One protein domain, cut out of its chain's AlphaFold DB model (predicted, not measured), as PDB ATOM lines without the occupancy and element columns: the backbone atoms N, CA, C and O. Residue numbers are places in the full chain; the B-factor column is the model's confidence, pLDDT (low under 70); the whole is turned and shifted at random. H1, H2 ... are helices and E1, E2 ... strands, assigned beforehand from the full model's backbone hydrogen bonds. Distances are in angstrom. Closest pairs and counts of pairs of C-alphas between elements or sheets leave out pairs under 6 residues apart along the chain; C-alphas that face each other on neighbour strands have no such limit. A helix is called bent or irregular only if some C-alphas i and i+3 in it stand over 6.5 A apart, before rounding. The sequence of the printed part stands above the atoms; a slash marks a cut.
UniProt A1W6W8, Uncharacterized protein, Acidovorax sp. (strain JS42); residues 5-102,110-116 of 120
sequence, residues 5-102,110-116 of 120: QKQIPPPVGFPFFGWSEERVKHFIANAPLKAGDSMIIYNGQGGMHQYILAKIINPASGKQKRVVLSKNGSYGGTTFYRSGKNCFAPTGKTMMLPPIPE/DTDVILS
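What this domain is: This is residues 5 to 102 and 110 to 116 of the 120 residues of an uncharacterized protein of Acidovorax sp. (strain JS42) (UniProt A1W6W8). A single strongly twisted sheet makes the core; its long bent strand E3 runs through it, and strands E6, E2, E3, E4 and E5 wrap round into a small, loose ring in which E5 comes back near E6 without pairing. E7 and E1 extend the sheet beside the first half of E3, towards one end of the long axis, while the one helix, H1, only grazes the sheet near E6. The printed part has 105 residues, with one named helix and seven named strands in the order E1 H1 E2 E3 E4 E5 E6 E7. The sheet is branched and mixed, the class is mixed, helices and strands, and under half of the residues, 46, are in named elements. The whole is compact, with a radius of gyration of the C-alphas of 12.8 A, and elongated in outline, spanning 39 by 25 by 24 A.

How they stand to each other: E3, residues 49 to 58, bends by 59 degrees at residue 55 and has three neighbours, in staggered pairing. E2, residues 38 to 43, is antiparallel to it beside residues 49 to 55, with N 41 and O 52 at 2.8 A. On the other side of E3 is antiparallel E7, residues 111 to 115, with N 51 and O 113 at 2.8 A. E4, residues 66 to 69, is antiparallel to E3 past the bend, with N 57 and O 68 at 2.8 A. E5, residues 79 to 81, is the antiparallel neighbour of E4, with N 67 and O 80 at 2.8 A. E2, E3, E4 and E5 form a meander, each strand the antiparallel neighbour of the one before, and its three successive pairs are hairpins. E6, residues 94 to 97, is antiparallel to E2, with N 42 and O 95 at 2.8 A. The edge strands E5 and E6 are near each other, the C-alphas of Phe 80 and Met 96 being closest at 6.6 A. E1, residues 5 to 8, is an edge strand parallel to E7, with N 114 and O 6 at 3.0 A. H1, residues 21 to 30, only grazes the sheet with its residues 21 to 27; its closest C-alpha pair with E6 is Val 24 and Leu 97, 6.8 A. In H1 every O i to N i+4 pair is within hydrogen-bond range.

Where its parts are: E1 begins at C-alpha 5, (196.938, 203.834, 156.689). E3 is 25.2 A long, E2 16.3 A, H1 14.3 A and E7 13.3 A. E3 runs from C-alpha 49 at (205.976, 197.859, 161.747) to C-alpha 58 at (212.461, 193.463, 137.787). E7 ends at C-alpha 115, (201.054, 197.162, 163.298).

The domain as a whole: The C-alphas of Pro 9 and Lys 63 are the two farthest apart, 40.6 A. Residues 103 to 109 are not printed, and C-alphas 102 and 110 are 17.5 A apart across the cut. The links E1 to H1 and E5 to E6 are long. Model confidence is under 70 at residues 61 to 64 and 116.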
ATOM      1  N   GLN A   5     196.275 204.672 155.689       73.94
ATOM      2  CA  GLN A   5     196.938 203.834 156.689       73.94
ATOM      3  C   GLN A   5     195.892 203.187 157.591       73.94
ATOM      4  O   GLN A   5     195.024 203.876 158.130       73.94
ATOM      5  N   LYS A   6     195.984 201.866 157.767       79.25
ATOM      6  CA  LYS A   6     195.126 201.110 158.687       79.25
ATOM      7  C   LYS A   6     195.957 200.541 159.835       79.25
ATOM      8  O   LYS A   6     196.922 199.816 159.593       79.25
ATOM      9  N   GLN A   7     195.562 200.845 161.071       76.75
ATOM     10  CA  GLN A   7     196.162 200.282 162.281       76.75
ATOM     11  C   GLN A   7     195.340 199.085 162.765       76.75
ATOM     12  O   GLN A   7     194.124 199.197 162.919       76.75
ATOM     13  N   ILE A   8     195.989 197.941 162.986       75.38
ATOM     14  CA  ILE A   8     195.365 196.721 163.528       75.38
ATOM     15  C   ILE A   8     196.298 196.093 164.586       75.38
ATOM     16  O   ILE A   8     197.510 196.324 164.527       75.38
ATOM     17  N   PRO A   9     195.774 195.344 165.578       73.75
ATOM     18  CA  PRO A   9     196.610 194.695 166.589       73.75
ATOM     19  C   PRO A   9     197.548 193.639 165.968       73.75
ATOM     20  O   PRO A   9     197.182 193.030 164.960       73.75
ATOM     21  N   PRO A  10     198.737 193.383 166.553       73.06
ATOM     22  CA  PRO A  10     199.669 192.392 166.019       73.06
ATOM     23  C   PRO A  10     199.106 190.960 166.115       73.06
ATOM     24  O   PRO A  10     198.772 190.515 167.215       73.06
ATOM     25  N   PRO A  11     199.027 190.209 165.004       77.44
ATOM     26  CA  PRO A  11     198.634 188.801 165.010       77.44
ATOM     27  C   PRO A  11     199.800 187.876 165.412       77.44
ATOM     28  O   PRO A  11     200.946 188.302 165.590       77.44
ATOM     29  N   VAL A  12     199.519 186.575 165.543       77.25
ATOM     30  CA  VAL A  12     200.534 185.553 165.846       77.25
ATOM     31  C   VAL A  12     201.601 185.501 164.746       77.25
ATOM     32  O   VAL A  12     201.305 185.536 163.559       77.25
ATOM     33  N   GLY A  13     202.872 185.390 165.143       75.56
ATOM     34  CA  GLY A  13     204.001 185.307 164.209       75.56
ATOM     35  C   GLY A  13     204.558 186.661 163.763       75.56
ATOM     36  O   GLY A  13     205.556 186.694 163.042       75.56
ATOM     37  N   PHE A  14     203.982 187.773 164.217       80.50
ATOM     38  CA  PHE A  14     204.521 189.119 164.040       80.50
ATOM     39  C   PHE A  14     206.013 189.245 164.452       80.50
ATOM     40  O   PHE A  14     206.423 188.632 165.439       80.50
ATOM     41  N   PRO A  15     206.847 190.044 163.749       85.81
ATOM     42  CA  PRO A  15     206.518 190.887 162.597       85.81
ATOM     43  C   PRO A  15     206.699 190.221 161.233       85.81
ATOM     44  O   PRO A  15     206.346 190.814 160.215       85.81
ATOM     45  N   PHE A  16     207.242 189.007 161.189       88.25
ATOM     46  CA  PHE A  16     207.613 188.353 159.930       88.25
ATOM     47  C   PHE A  16     206.717 187.180 159.549       88.25
ATOM     48  O   PHE A  16     206.916 186.595 158.494       88.25
ATOM     49  N   PHE A  17     205.721 186.840 160.365       89.69
ATOM     50  CA  PHE A  17     204.726 185.801 160.090       89.69
ATOM     51  C   PHE A  17     205.371 184.446 159.770       89.69
ATOM     52  O   PHE A  17     204.991 183.738 158.842       89.69
ATOM     53  N   GLY A  18     206.430 184.108 160.513       88.06
ATOM     54  CA  GLY A  18     207.209 182.888 160.297       88.06
ATOM     55  C   GLY A  18     208.137 182.914 159.075       88.06
ATOM     56  O   GLY A  18     208.762 181.888 158.784       88.06
ATOM     57  N   TRP A  19     208.264 184.041 158.368       92.31
ATOM     58  CA  TRP A  19     209.281 184.232 157.336       92.31
ATOM     59  C   TRP A  19     210.649 184.542 157.950       92.31
ATOM     60  O   TRP A  19     210.797 185.420 158.795       92.31
ATOM     61  N   SER A  20     211.668 183.828 157.475       91.88
ATOM     62  CA  SER A  20     213.085 184.125 157.692       91.88
ATOM     63  C   SER A  20     213.765 184.330 156.341       91.88
ATOM     64  O   SER A  20     213.213 183.949 155.306       91.88
ATOM     65  N   GLU A  21     214.978 184.873 156.328       91.12
ATOM     66  CA  GLU A  21     215.753 185.028 155.092       91.12
ATOM     67  C   GLU A  21     215.920 183.712 154.329       91.12
ATOM     68  O   GLU A  21     215.818 183.682 153.103       91.12
ATOM     69  N   GLU A  22     216.156 182.613 155.044       92.31
ATOM     70  CA  GLU A  22     216.276 181.269 154.480       92.31
ATOM     71  C   GLU A  22     214.964 180.847 153.825       92.31
ATOM     72  O   GLU A  22     214.966 180.396 152.679       92.31
ATOM     73  N   ARG A  23     213.830 181.048 154.504       93.44
ATOM     74  CA  ARG A  23     212.512 180.706 153.952       93.44
ATOM     75  C   ARG A  23     212.167 181.552 152.732       93.44
ATOM     76  O   ARG A  23     211.638 181.009 151.767       93.44
ATOM     77  N   VAL A  24     212.527 182.836 152.728       92.75
ATOM     78  CA  VAL A  24     212.362 183.706 151.553       92.75
ATOM     79  C   VAL A  24     213.229 183.217 150.389       92.75
ATOM     80  O   VAL A  24     212.721 183.084 149.274       92.75
ATOM     81  N   LYS A  25     214.500 182.860 150.633       91.44
ATOM     82  CA  LYS A  25     215.367 182.257 149.600       91.44
ATOM     83  C   LYS A  25     214.744 180.986 149.027       91.44
ATOM     84  O   LYS A  25     214.705 180.837 147.808       91.44
ATOM     85  N   HIS A  26     214.265 180.089 149.890       92.00
ATOM     86  CA  HIS A  26     213.646 178.829 149.478       92.00
ATOM     87  C   HIS A  26     212.361 179.050 148.678       92.00
ATOM     88  O   HIS A  26     212.204 178.448 147.618       92.00
ATOM     89  N   PHE A  27     211.484 179.951 149.123       91.94
ATOM     90  CA  PHE A  27     210.274 180.328 148.391       91.94
ATOM     91  C   PHE A  27     210.610 180.796 146.970       91.94
ATOM     92  O   PHE A  27     210.110 180.247 145.993       91.94
ATOM     93  N   ILE A  28     211.545 181.740 146.856       90.12
ATOM     94  CA  ILE A  28     211.976 182.329 145.582       90.12
ATOM     95  C   ILE A  28     212.735 181.325 144.688       90.12
ATOM     96  O   ILE A  28     212.808 181.502 143.467       90.12
ATOM     97  N   ALA A  29     213.371 180.309 145.274       88.12
ATOM     98  CA  ALA A  29     214.034 179.239 144.532       88.12
ATOM     99  C   ALA A  29     213.025 178.241 143.946       88.12
ATOM    100  O   ALA A  29     213.208 177.799 142.814       88.12
ATOM    101  N   ASN A  30     211.959 177.931 144.689       88.56
ATOM    102  CA  ASN A  30     210.925 176.977 144.284       88.56
ATOM    103  C   ASN A  30     209.861 177.599 143.365       88.56
ATOM    104  O   ASN A  30     209.268 176.898 142.550       88.56
ATOM    105  N   ALA A  31     209.637 178.909 143.472       85.69
ATOM    106  CA  ALA A  31     208.731 179.673 142.626       85.69
ATOM    107  C   ALA A  31     209.489 180.864 142.010       85.69
ATOM    108  O   ALA A  31     209.666 181.897 142.664       85.69
ATOM    109  N   PRO A  32     209.987 180.736 140.763       83.56
ATOM    110  CA  PRO A  32     210.689 181.822 140.097       83.56
ATOM    111  C   PRO A  32     209.801 183.063 139.957       83.56
ATOM    112  O   PRO A  32     208.743 183.013 139.336       83.56
ATOM    113  N   LEU A  33     210.277 184.178 140.511       90.19
ATOM    114  CA  LEU A  33     209.595 185.471 140.472       90.19
ATOM    115  C   LEU A  33     209.438 186.002 139.044       90.19
ATOM    116  O   LEU A  33     210.375 185.920 138.239       90.19
ATOM    117  N   LYS A  34     208.294 186.631 138.768       91.81
ATOM    118  CA  LYS A  34     207.982 187.313 137.508       91.81
ATOM    119  C   LYS A  34     207.679 188.787 137.753       91.81
ATOM    120  O   LYS A  34     207.299 189.198 138.845       91.81
ATOM    121  N   ALA A  35     207.867 189.602 136.717       93.12
ATOM    122  CA  ALA A  35     207.401 190.982 136.759       93.12
ATOM    123  C   ALA A  35     205.869 191.005 136.900       93.12
ATOM    124  O   ALA A  35     205.176 190.233 136.240       93.12
ATOM    125  N   GLY A  36     205.358 191.882 137.761       93.38
ATOM    126  CA  GLY A  36     203.941 191.990 138.103       93.38
ATOM    127  C   GLY A  36     203.521 191.221 139.359       93.38
ATOM    128  O   GLY A  36     202.506 191.591 139.946       93.38
ATOM    129  N   ASP A  37     204.303 190.234 139.814       93.75
ATOM    130  CA  ASP A  37     203.984 189.482 141.035       93.75
ATOM    131  C   ASP A  37     203.947 190.407 142.258       93.75
ATOM    132  O   ASP A  37     204.730 191.356 142.374       93.75
ATOM    133  N   SER A  38     203.044 190.111 143.190       94.62
ATOM    134  CA  SER A  38     202.911 190.845 144.446       94.62
ATOM    135  C   SER A  38     203.900 190.353 145.498       94.62
ATOM    136  O   SER A  38     204.039 189.155 145.727       94.62
ATOM    137  N   MET A  39     204.533 191.299 146.185       95.00
ATOM    138  CA  MET A  39     205.360 191.080 147.369       95.00
ATOM    139  C   MET A  39     204.997 192.120 148.431       95.00
ATOM    140  O   MET A  39     204.446 193.180 148.124       95.00
ATOM    141  N   ILE A  40     205.335 191.835 149.683       95.44
ATOM    142  CA  ILE A  40     205.142 192.768 150.794       95.44
ATOM    143  C   ILE A  40     206.496 193.363 151.166       95.44
ATOM    144  O   ILE A  40     207.462 192.636 151.390       95.44
ATOM    145  N   ILE A  41     206.577 194.685 151.263       94.62
ATOM    146  CA  ILE A  41     207.706 195.358 151.902       94.62
ATOM    147  C   ILE A  41     207.346 195.567 153.366       94.62
ATOM    148  O   ILE A  41     206.398 196.279 153.686       94.62
ATOM    149  N   TYR A  42     208.123 194.956 154.244       93.88
ATOM    150  CA  TYR A  42     208.136 195.241 155.665       93.88
ATOM    151  C   TYR A  42     209.149 196.349 155.965       93.88
ATOM    152  O   TYR A  42     210.314 196.251 155.569       93.88
ATOM    153  N   ASN A  43     208.729 197.358 156.720       91.12
ATOM    154  CA  ASN A  43     209.574 198.419 157.250       91.12
ATOM    155  C   ASN A  43     209.421 198.485 158.779       91.12
ATOM    156  O   ASN A  43     208.370 198.870 159.284       91.12
ATOM    157  N   GLY A  44     210.478 198.100 159.496       89.06
ATOM    158  CA  GLY A  44     210.537 198.009 160.960       89.06
ATOM    159  C   GLY A  44     211.289 199.162 161.631       89.06
ATOM    160  O   GLY A  44     212.033 198.937 162.592       89.06
ATOM    161  N   GLN A  45     211.238 200.364 161.062       84.06
ATOM    162  CA  GLN A  45     212.022 201.507 161.535       84.06
ATOM    163  C   GLN A  45     211.275 202.325 162.591       84.06
ATOM    164  O   GLN A  45     210.052 202.404 162.584       84.06
ATOM    165  N   GLY A  46     212.021 202.920 163.528       81.12
ATOM    166  CA  GLY A  46     211.444 203.768 164.579       81.12
ATOM    167  C   GLY A  46     210.484 203.048 165.537       81.12
ATOM    168  O   GLY A  46     209.659 203.704 166.156       81.12
ATOM    169  N   GLY A  47     210.552 201.714 165.638       79.62
ATOM    170  CA  GLY A  47     209.618 200.919 166.449       79.62
ATOM    171  C   GLY A  47     208.232 200.736 165.817       79.62
ATOM    172  O   GLY A  47     207.348 200.165 166.450       79.62
ATOM    173  N   MET A  48     208.041 201.192 164.577       82.56
ATOM    174  CA  MET A  48     206.824 200.968 163.800       82.56
ATOM    175  C   MET A  48     207.020 199.787 162.856       82.56
ATOM    176  O   MET A  48     208.101 199.614 162.293       82.56
ATOM    177  N   HIS A  49     205.966 198.996 162.661       90.12
ATOM    178  CA  HIS A  49     205.976 197.859 161.747       90.12
ATOM    179  C   HIS A  49     204.973 198.108 160.625       90.12
ATOM    180  O   HIS A  49     203.779 197.836 160.754       90.12
ATOM    181  N   GLN A  50     205.473 198.679 159.535       90.94
ATOM    182  CA  GLN A  50     204.688 199.021 158.355       90.94
ATOM    183  C   GLN A  50     204.826 197.931 157.292       90.94
ATOM    184  O   GLN A  50     205.926 197.436 157.033       90.94
ATOM    185  N   TYR A  51     203.712 197.601 156.648       93.00
ATOM    186  CA  TYR A  51     203.610 196.629 155.569       93.00
ATOM    187  C   TYR A  51     203.017 197.308 154.345       93.00
ATOM    188  O   TYR A  51     201.995 197.989 154.433       93.00
ATOM    189  N   ILE A  52     203.677 197.121 153.207       93.81
ATOM    190  CA  ILE A  52     203.378 197.829 151.965       93.81
ATOM    191  C   ILE A  52     203.268 196.798 150.845       93.81
ATOM    192  O   ILE A  52     204.219 196.056 150.589       93.81
ATOM    193  N   LEU A  53     202.139 196.768 150.140       94.81
ATOM    194  CA  LEU A  53     201.991 195.933 148.947       94.81
ATOM    195  C   LEU A  53     202.726 196.560 147.765       94.81
ATOM    196  O   LEU A  53     202.417 197.685 147.363       94.81
ATOM    197  N   ALA A  54     203.671 195.820 147.190       94.25
ATOM    198  CA  ALA A  54     204.460 196.238 146.040       94.25
ATOM    199  C   ALA A  54     204.453 195.165 144.945       94.25
ATOM    200  O   ALA A  54     204.330 193.972 145.220       94.25
ATOM    201  N   LYS A  55     204.617 195.587 143.691       95.00
ATOM    202  CA  LYS A  55     204.766 194.679 142.548       95.00
ATOM    203  C   LYS A  55     206.231 194.534 142.175       95.00
ATOM    204  O   LYS A  55     207.002 195.488 142.295       95.00
ATOM    205  N   ILE A  56     206.613 193.369 141.675       94.12
ATOM    206  CA  ILE A  56     207.942 193.156 141.107       94.12
ATOM    207  C   ILE A  56     208.038 193.890 139.770       94.12
ATOM    208  O   ILE A  56     207.290 193.605 138.840       94.12
ATOM    209  N   ILE A  57     208.986 194.817 139.662       93.06
ATOM    210  CA  ILE A  57     209.307 195.507 138.404       93.06
ATOM    211  C   ILE A  57     210.376 194.734 137.643       93.06
ATOM    212  O   ILE A  57     210.269 194.524 136.437       93.06
ATOM    213  N   ASN A  58     211.404 194.278 138.357       90.00
ATOM    214  CA  ASN A  58     212.461 193.463 137.787       90.00
ATOM    215  C   ASN A  58     212.748 192.287 138.730       90.00
ATOM    216  O   ASN A  58     213.287 192.509 139.818       90.00
ATOM    217  N   PRO A  59     212.437 191.038 138.338       86.25
ATOM    218  CA  PRO A  59     212.760 189.858 139.146       86.25
ATOM    219  C   PRO A  59     214.272 189.538 139.181       86.25
ATOM    220  O   PRO A  59     214.668 188.549 139.801       86.25
ATOM    221  N   ALA A  60     215.075 190.343 138.467       76.94
ATOM    222  CA  ALA A  60     216.445 190.156 137.997       76.94
ATOM    223  C   ALA A  60     217.082 188.791 138.299       76.94
ATOM    224  O   ALA A  60     217.587 188.495 139.388       76.94
ATOM    225  N   SER A  61     217.177 187.994 137.240       59.06
ATOM    226  CA  SER A  61     218.071 186.848 137.121       59.06
ATOM    227  C   SER A  61     219.394 187.310 136.491       59.06
ATOM    228  O   SER A  61     219.529 187.378 135.275       59.06
ATOM    229  N   GLY A  62     220.380 187.671 137.310       55.50
ATOM    230  CA  GLY A  62     221.711 188.091 136.845       55.50
ATOM    231  C   GLY A  62     222.772 187.914 137.930       55.50
ATOM    232  O   GLY A  62     222.441 187.455 139.019       55.50
ATOM    233  N   LYS A  63     224.041 188.282 137.686       58.03
ATOM    234  CA  LYS A  63     225.180 187.986 138.596       58.03
ATOM    235  C   LYS A  63     224.962 188.386 140.066       58.03
ATOM    236  O   LYS A  63     225.423 187.670 140.946       58.03
ATOM    237  N   GLN A  64     224.244 189.479 140.340       65.75
ATOM    238  CA  GLN A  64     223.951 189.933 141.712       65.75
ATOM    239  C   GLN A  64     222.572 189.498 142.251       65.75
ATOM    240  O   GLN A  64     222.318 189.679 143.438       65.75
ATOM    241  N   LYS A  65     221.697 188.918 141.407       81.38
ATOM    242  CA  LYS A  65     220.384 188.338 141.765       81.38
ATOM    243  C   LYS A  65     219.539 189.215 142.717       81.38
ATOM    244  O   LYS A  65     219.174 188.768 143.804       81.38
ATOM    245  N   ARG A  66     219.252 190.462 142.324       89.25
ATOM    246  CA  ARG A  66     218.451 191.428 143.105       89.25
ATOM    247  C   ARG A  66     217.041 191.569 142.537       89.25
ATOM    248  O   ARG A  66     216.868 191.539 141.329       89.25
ATOM    249  N   VAL A  67     216.058 191.758 143.401       91.50
ATOM    250  CA  VAL A  67     214.660 192.003 143.041       91.50
ATOM    251  C   VAL A  67     214.373 193.491 143.206       91.50
ATOM    252  O   VAL A  67     214.719 194.072 144.235       91.50
ATOM    253  N   VAL A  68     213.759 194.109 142.199       92.44
ATOM    254  CA  VAL A  68     213.331 195.515 142.237       92.44
ATOM    255  C   VAL A  68     211.814 195.569 142.327       92.44
ATOM    256  O   VAL A  68     211.125 194.947 141.513       92.44
ATOM    257  N   LEU A  69     211.305 196.322 143.298       93.50
ATOM    258  CA  LEU A  69     209.882 196.495 143.568       93.50
ATOM    259  C   LEU A  69     209.384 197.881 143.140       93.50
ATOM    260  O   LEU A  69     210.160 198.826 143.007       93.50
ATOM    261  N   SER A  70     208.071 197.995 142.936       92.81
ATOM    262  CA  SER A  70     207.402 199.217 142.474       92.81
ATOM    263  C   SER A  70     207.314 200.310 143.536       92.81
ATOM    264  O   SER A  70     207.162 201.481 143.199       92.81
ATOM    265  N   LYS A  71     207.395 199.935 144.816       91.31
ATOM    266  CA  LYS A  71     207.344 200.848 145.960       91.31
ATOM    267  C   LYS A  71     208.639 200.781 146.764       91.31
ATOM    268  O   LYS A  71     209.387 199.805 146.696       91.31
ATOM    269  N   ASN A  72     208.895 201.841 147.520       84.81
ATOM    270  CA  ASN A  72     210.052 201.964 148.397       84.81
ATOM    271  C   ASN A  72     209.667 201.593 149.841       84.81
ATOM    272  O   ASN A  72     208.649 202.064 150.340       84.81
ATOM    273  N   GLY A  73     210.507 200.816 150.529       78.88
ATOM    274  CA  GLY A  73     210.442 200.626 151.984       78.88
ATOM    275  C   GLY A  73     211.032 201.796 152.778       78.88
ATOM    276  O   GLY A  73     211.848 201.578 153.677       78.88
ATOM    277  N   SER A  74     210.671 203.028 152.415       82.62
ATOM    278  CA  SER A  74     211.203 204.280 152.970       82.62
ATOM    279  C   SER A  74     212.731 204.408 152.846       82.62
ATOM    280  O   SER A  74     213.249 204.705 151.770       82.62
ATOM    281  N   TYR A  75     213.482 204.182 153.926       73.94
ATOM    282  CA  TYR A  75     214.948 204.249 153.889       73.94
ATOM    283  C   TYR A  75     215.572 202.966 153.316       73.94
ATOM    284  O   TYR A  75     216.734 202.961 152.922       73.94
ATOM    285  N   GLY A  76     214.807 201.871 153.242       76.06
ATOM    286  CA  GLY A  76     215.285 200.594 152.714       76.06
ATOM    287  C   GLY A  76     215.380 200.527 151.188       76.06
ATOM    288  O   GLY A  76     215.929 199.555 150.669       76.06
ATOM    289  N   GLY A  77     214.887 201.539 150.473       86.44
ATOM    290  CA  GLY A  77     214.897 201.597 149.015       86.44
ATOM    291  C   GLY A  77     213.920 200.619 148.351       86.44
ATOM    292  O   GLY A  77     213.057 200.008 148.983       86.44
ATOM    293  N   THR A  78     214.063 200.481 147.034       90.44
ATOM    294  CA  THR A  78     213.201 199.648 146.172       90.44
ATOM    295  C   THR A  78     213.837 198.309 145.791       90.44
ATOM    296  O   THR A  78     213.228 197.515 145.077       90.44
ATOM    297  N   THR A  79     215.085 198.057 146.202       90.88
ATOM    298  CA  THR A  79     215.883 196.910 145.742       90.88
ATOM    299  C   THR A  79     216.247 195.992 146.897       90.88
ATOM    300  O   THR A  79     216.770 196.435 147.923       90.88
ATOM    301  N   PHE A  80     216.015 194.699 146.691       92.31
ATOM    302  CA  PHE A  80     216.155 193.656 147.696       92.31
ATOM    303  C   PHE A  80     216.983 192.491 147.161       92.31
ATOM    304  O   PHE A  80     216.957 192.163 145.975       92.31
ATOM    305  N   TYR A  81     217.716 191.818 148.037       91.75
ATOM    306  CA  TYR A  81     218.301 190.521 147.726       91.75
ATOM    307  C   TYR A  81     217.198 189.458 147.638       91.75
ATOM    308  O   TYR A  81     216.143 189.582 148.259       91.75
ATOM    309  N   ARG A  82     217.462 188.336 146.957       90.69
ATOM    310  CA  ARG A  82     216.570 187.152 146.978       90.69
ATOM    311  C   ARG A  82     216.452 186.478 148.354       90.69
ATOM    312  O   ARG A  82     215.781 185.467 148.478       90.69
ATOM    313  N   SER A  83     217.106 187.020 149.378       90.56
ATOM    314  CA  SER A  83     216.866 186.687 150.782       90.56
ATOM    315  C   SER A  83     215.820 187.562 151.459       90.56
ATOM    316  O   SER A  83     215.579 187.399 152.646       90.56
ATOM    317  N   GLY A  84     215.252 188.532 150.746       90.94
ATOM    318  CA  GLY A  84     214.350 189.525 151.311       90.94
ATOM    319  C   GLY A  84     215.065 190.727 151.928       90.94
ATOM    320  O   GLY A  84     214.458 191.779 152.047       90.94
ATOM    321  N   LYS A  85     216.358 190.646 152.266       91.75
ATOM    322  CA  LYS A  85     217.099 191.798 152.811       91.75
ATOM    323  C   LYS A  85     217.129 192.968 151.829       91.75
ATOM    324  O   LYS A  85     217.415 192.778 150.647       91.75
ATOM    325  N   ASN A  86     216.915 194.177 152.329       91.19
ATOM    326  CA  ASN A  86     217.134 195.390 151.554       91.19
ATOM    327  C   ASN A  86     218.608 195.557 151.139       91.19
ATOM    328  O   ASN A  86     219.528 195.122 151.835       91.19
ATOM    329  N   CYS A  87     218.840 196.194 149.988       88.19
ATOM    330  CA  CYS A  87     220.190 196.493 149.499       88.19
ATOM    331  C   CYS A  87     220.750 197.834 150.003       88.19
ATOM    332  O   CYS A  87     221.937 198.090 149.814       88.19
ATOM    333  N   PHE A  88     219.918 198.677 150.618       83.00
ATOM    334  CA  PHE A  88     220.281 200.013 151.100       83.00
ATOM    335  C   PHE A  88     220.449 200.039 152.626       83.00
ATOM    336  O   PHE A  88     219.923 199.182 153.331       83.00
ATOM    337  N   ALA A  89     221.196 201.010 153.150       76.81
ATOM    338  CA  ALA A  89     221.311 201.219 154.593       76.81
ATOM    339  C   ALA A  89     220.083 201.986 155.133       76.81
ATOM    340  O   ALA A  89     219.602 202.881 154.440       76.81
ATOM    341  N   PRO A  90     219.600 201.702 156.359       77.94
ATOM    342  CA  PRO A  90     220.084 200.686 157.297       77.94
ATOM    343  C   PRO A  90     219.668 199.265 156.883       77.94
ATOM    344  O   PRO A  90     218.517 199.007 156.524       77.94
ATOM    345  N   THR A  91     220.606 198.320 156.947       76.00
ATOM    346  CA  THR A  91     220.360 196.928 156.556       76.00
ATOM    347  C   THR A  91     219.589 196.173 157.642       76.00
ATOM    348  O   THR A  91     219.758 196.411 158.837       76.00
ATOM    349  N   GLY A  92     218.704 195.260 157.236       76.00
ATOM    350  CA  GLY A  92     217.996 194.354 158.156       76.00
ATOM    351  C   GLY A  92     216.808 194.965 158.910       76.00
ATOM    352  O   GLY A  92     216.123 194.252 159.638       76.00
ATOM    353  N   LYS A  93     216.523 196.260 158.725       85.31
ATOM    354  CA  LYS A  93     215.300 196.910 159.236       85.31
ATOM    355  C   LYS A  93     214.158 196.928 158.221       85.31
ATOM    356  O   LYS A  93     213.007 197.094 158.613       85.31
ATOM    357  N   THR A  94     214.468 196.719 156.945       91.81
ATOM    358  CA  THR A  94     213.489 196.629 155.862       91.81
ATOM    359  C   THR A  94     213.675 195.298 155.142       91.81
ATOM    360  O   THR A  94     214.800 194.930 154.795       91.81
ATOM    361  N   MET A  95     212.581 194.571 154.925       93.56
ATOM    362  CA  MET A  95     212.597 193.265 154.267       93.56
ATOM    363  C   MET A  95     211.504 193.158 153.207       93.56
ATOM    364  O   MET A  95     210.413 193.681 153.381       93.56
ATOM    365  N   MET A  96     211.783 192.432 152.134       94.12
ATOM    366  CA  MET A  96     210.794 191.934 151.190       94.12
ATOM    367  C   MET A  96     210.340 190.545 151.642       94.12
ATOM    368  O   MET A  96     211.155 189.630 151.787       94.12
ATOM    369  N   LEU A  97     209.036 190.394 151.827       95.25
ATOM    370  CA  LEU A  97     208.361 189.173 152.236       95.25
ATOM    371  C   LEU A  97     207.451 188.678 151.100       95.25
ATOM    372  O   LEU A  97     206.891 189.497 150.362       95.25
ATOM    373  N   PRO A  98     207.277 187.356 150.945       94.50
ATOM    374  CA  PRO A  98     206.203 186.797 150.133       94.50
ATOM    375  C   PRO A  98     204.820 187.278 150.606       94.50
ATOM    376  O   PRO A  98     204.697 187.751 151.740       94.50
ATOM    377  N   PRO A  99     203.769 187.144 149.775       93.00
ATOM    378  CA  PRO A  99     202.403 187.440 150.190       93.00
ATOM    379  C   PRO A  99     202.010 186.684 151.466       93.00
ATOM    380  O   PRO A  99     202.174 185.467 151.557       93.00
ATOM    381  N   ILE A 100     201.485 187.415 152.447       91.31
ATOM    382  CA  ILE A 100     200.989 186.882 153.722       91.31
ATOM    383  C   ILE A 100     199.465 187.022 153.694       91.31
ATOM    384  O   ILE A 100     199.001 188.162 153.733       91.31
ATOM    385  N   PRO A 101     198.687 185.923 153.613       89.00
ATOM    386  CA  PRO A 101     197.235 185.983 153.428       89.00
ATOM    387  C   PRO A 101     196.525 186.946 154.388       89.00
ATOM    388  O   PRO A 101     195.784 187.810 153.939       89.00
ATOM    389  N   GLU A 102     196.866 186.883 155.679       85.56
ATOM    390  CA  GLU A 102     196.296 187.732 156.737       85.56
ATOM    391  C   GLU A 102     196.496 189.238 156.493       85.56
ATOM    392  O   GLU A 102     195.642 190.049 156.835       85.56
ATOM    393  N   ASP A 110     196.887 201.601 147.279       84.81
ATOM    394  CA  ASP A 110     196.804 202.888 147.977       84.81
ATOM    395  C   ASP A 110     196.680 202.746 149.504       84.81
ATOM    396  O   ASP A 110     196.466 203.738 150.204       84.81
ATOM    397  N   THR A 111     196.765 201.523 150.041       84.12
ATOM    398  CA  THR A 111     196.596 201.250 151.476       84.12
ATOM    399  C   THR A 111     197.753 200.446 152.043       84.12
ATOM    400  O   THR A 111     197.994 199.307 151.633       84.12
ATOM    401  N   ASP A 112     198.398 201.033 153.046       86.06
ATOM    402  CA  ASP A 112     199.425 200.393 153.859       86.06
ATOM    403  C   ASP A 112     198.833 199.955 155.206       86.06
ATOM    404  O   ASP A 112     197.906 200.573 155.745       86.06
ATOM    405  N   VAL A 113     199.414 198.907 155.790       85.75
ATOM    406  CA  VAL A 113     199.050 198.424 157.128       85.75
ATOM    407  C   VAL A 113     200.169 198.757 158.102       85.75
ATOM    408  O   VAL A 113     201.337 198.485 157.826       85.75
ATOM    409  N   ILE A 114     199.816 199.315 159.259       84.75
ATOM    410  CA  ILE A 114     200.752 199.556 160.359       84.75
ATOM    411  C   ILE A 114     200.312 198.726 161.558       84.75
ATOM    412  O   ILE A 114     199.185 198.839 162.036       84.75
ATOM    413  N   LEU A 115     201.224 197.906 162.060       82.50
ATOM    414  CA  LEU A 115     201.054 197.162 163.298       82.50
ATOM    415  C   LEU A 115     201.915 197.829 164.371       82.50
ATOM    416  O   LEU A 115     203.126 197.986 164.200       82.50
ATOM    417  N   SER A 116     201.302 198.239 165.477       69.50
ATOM    418  CA  SER A 116     202.025 198.758 166.637       69.50
ATOM    419  C   SER A 116     201.952 197.751 167.777       69.50
ATOM    420  O   SER A 116     200.889 197.227 168.095       69.50
TER     421      SER A 116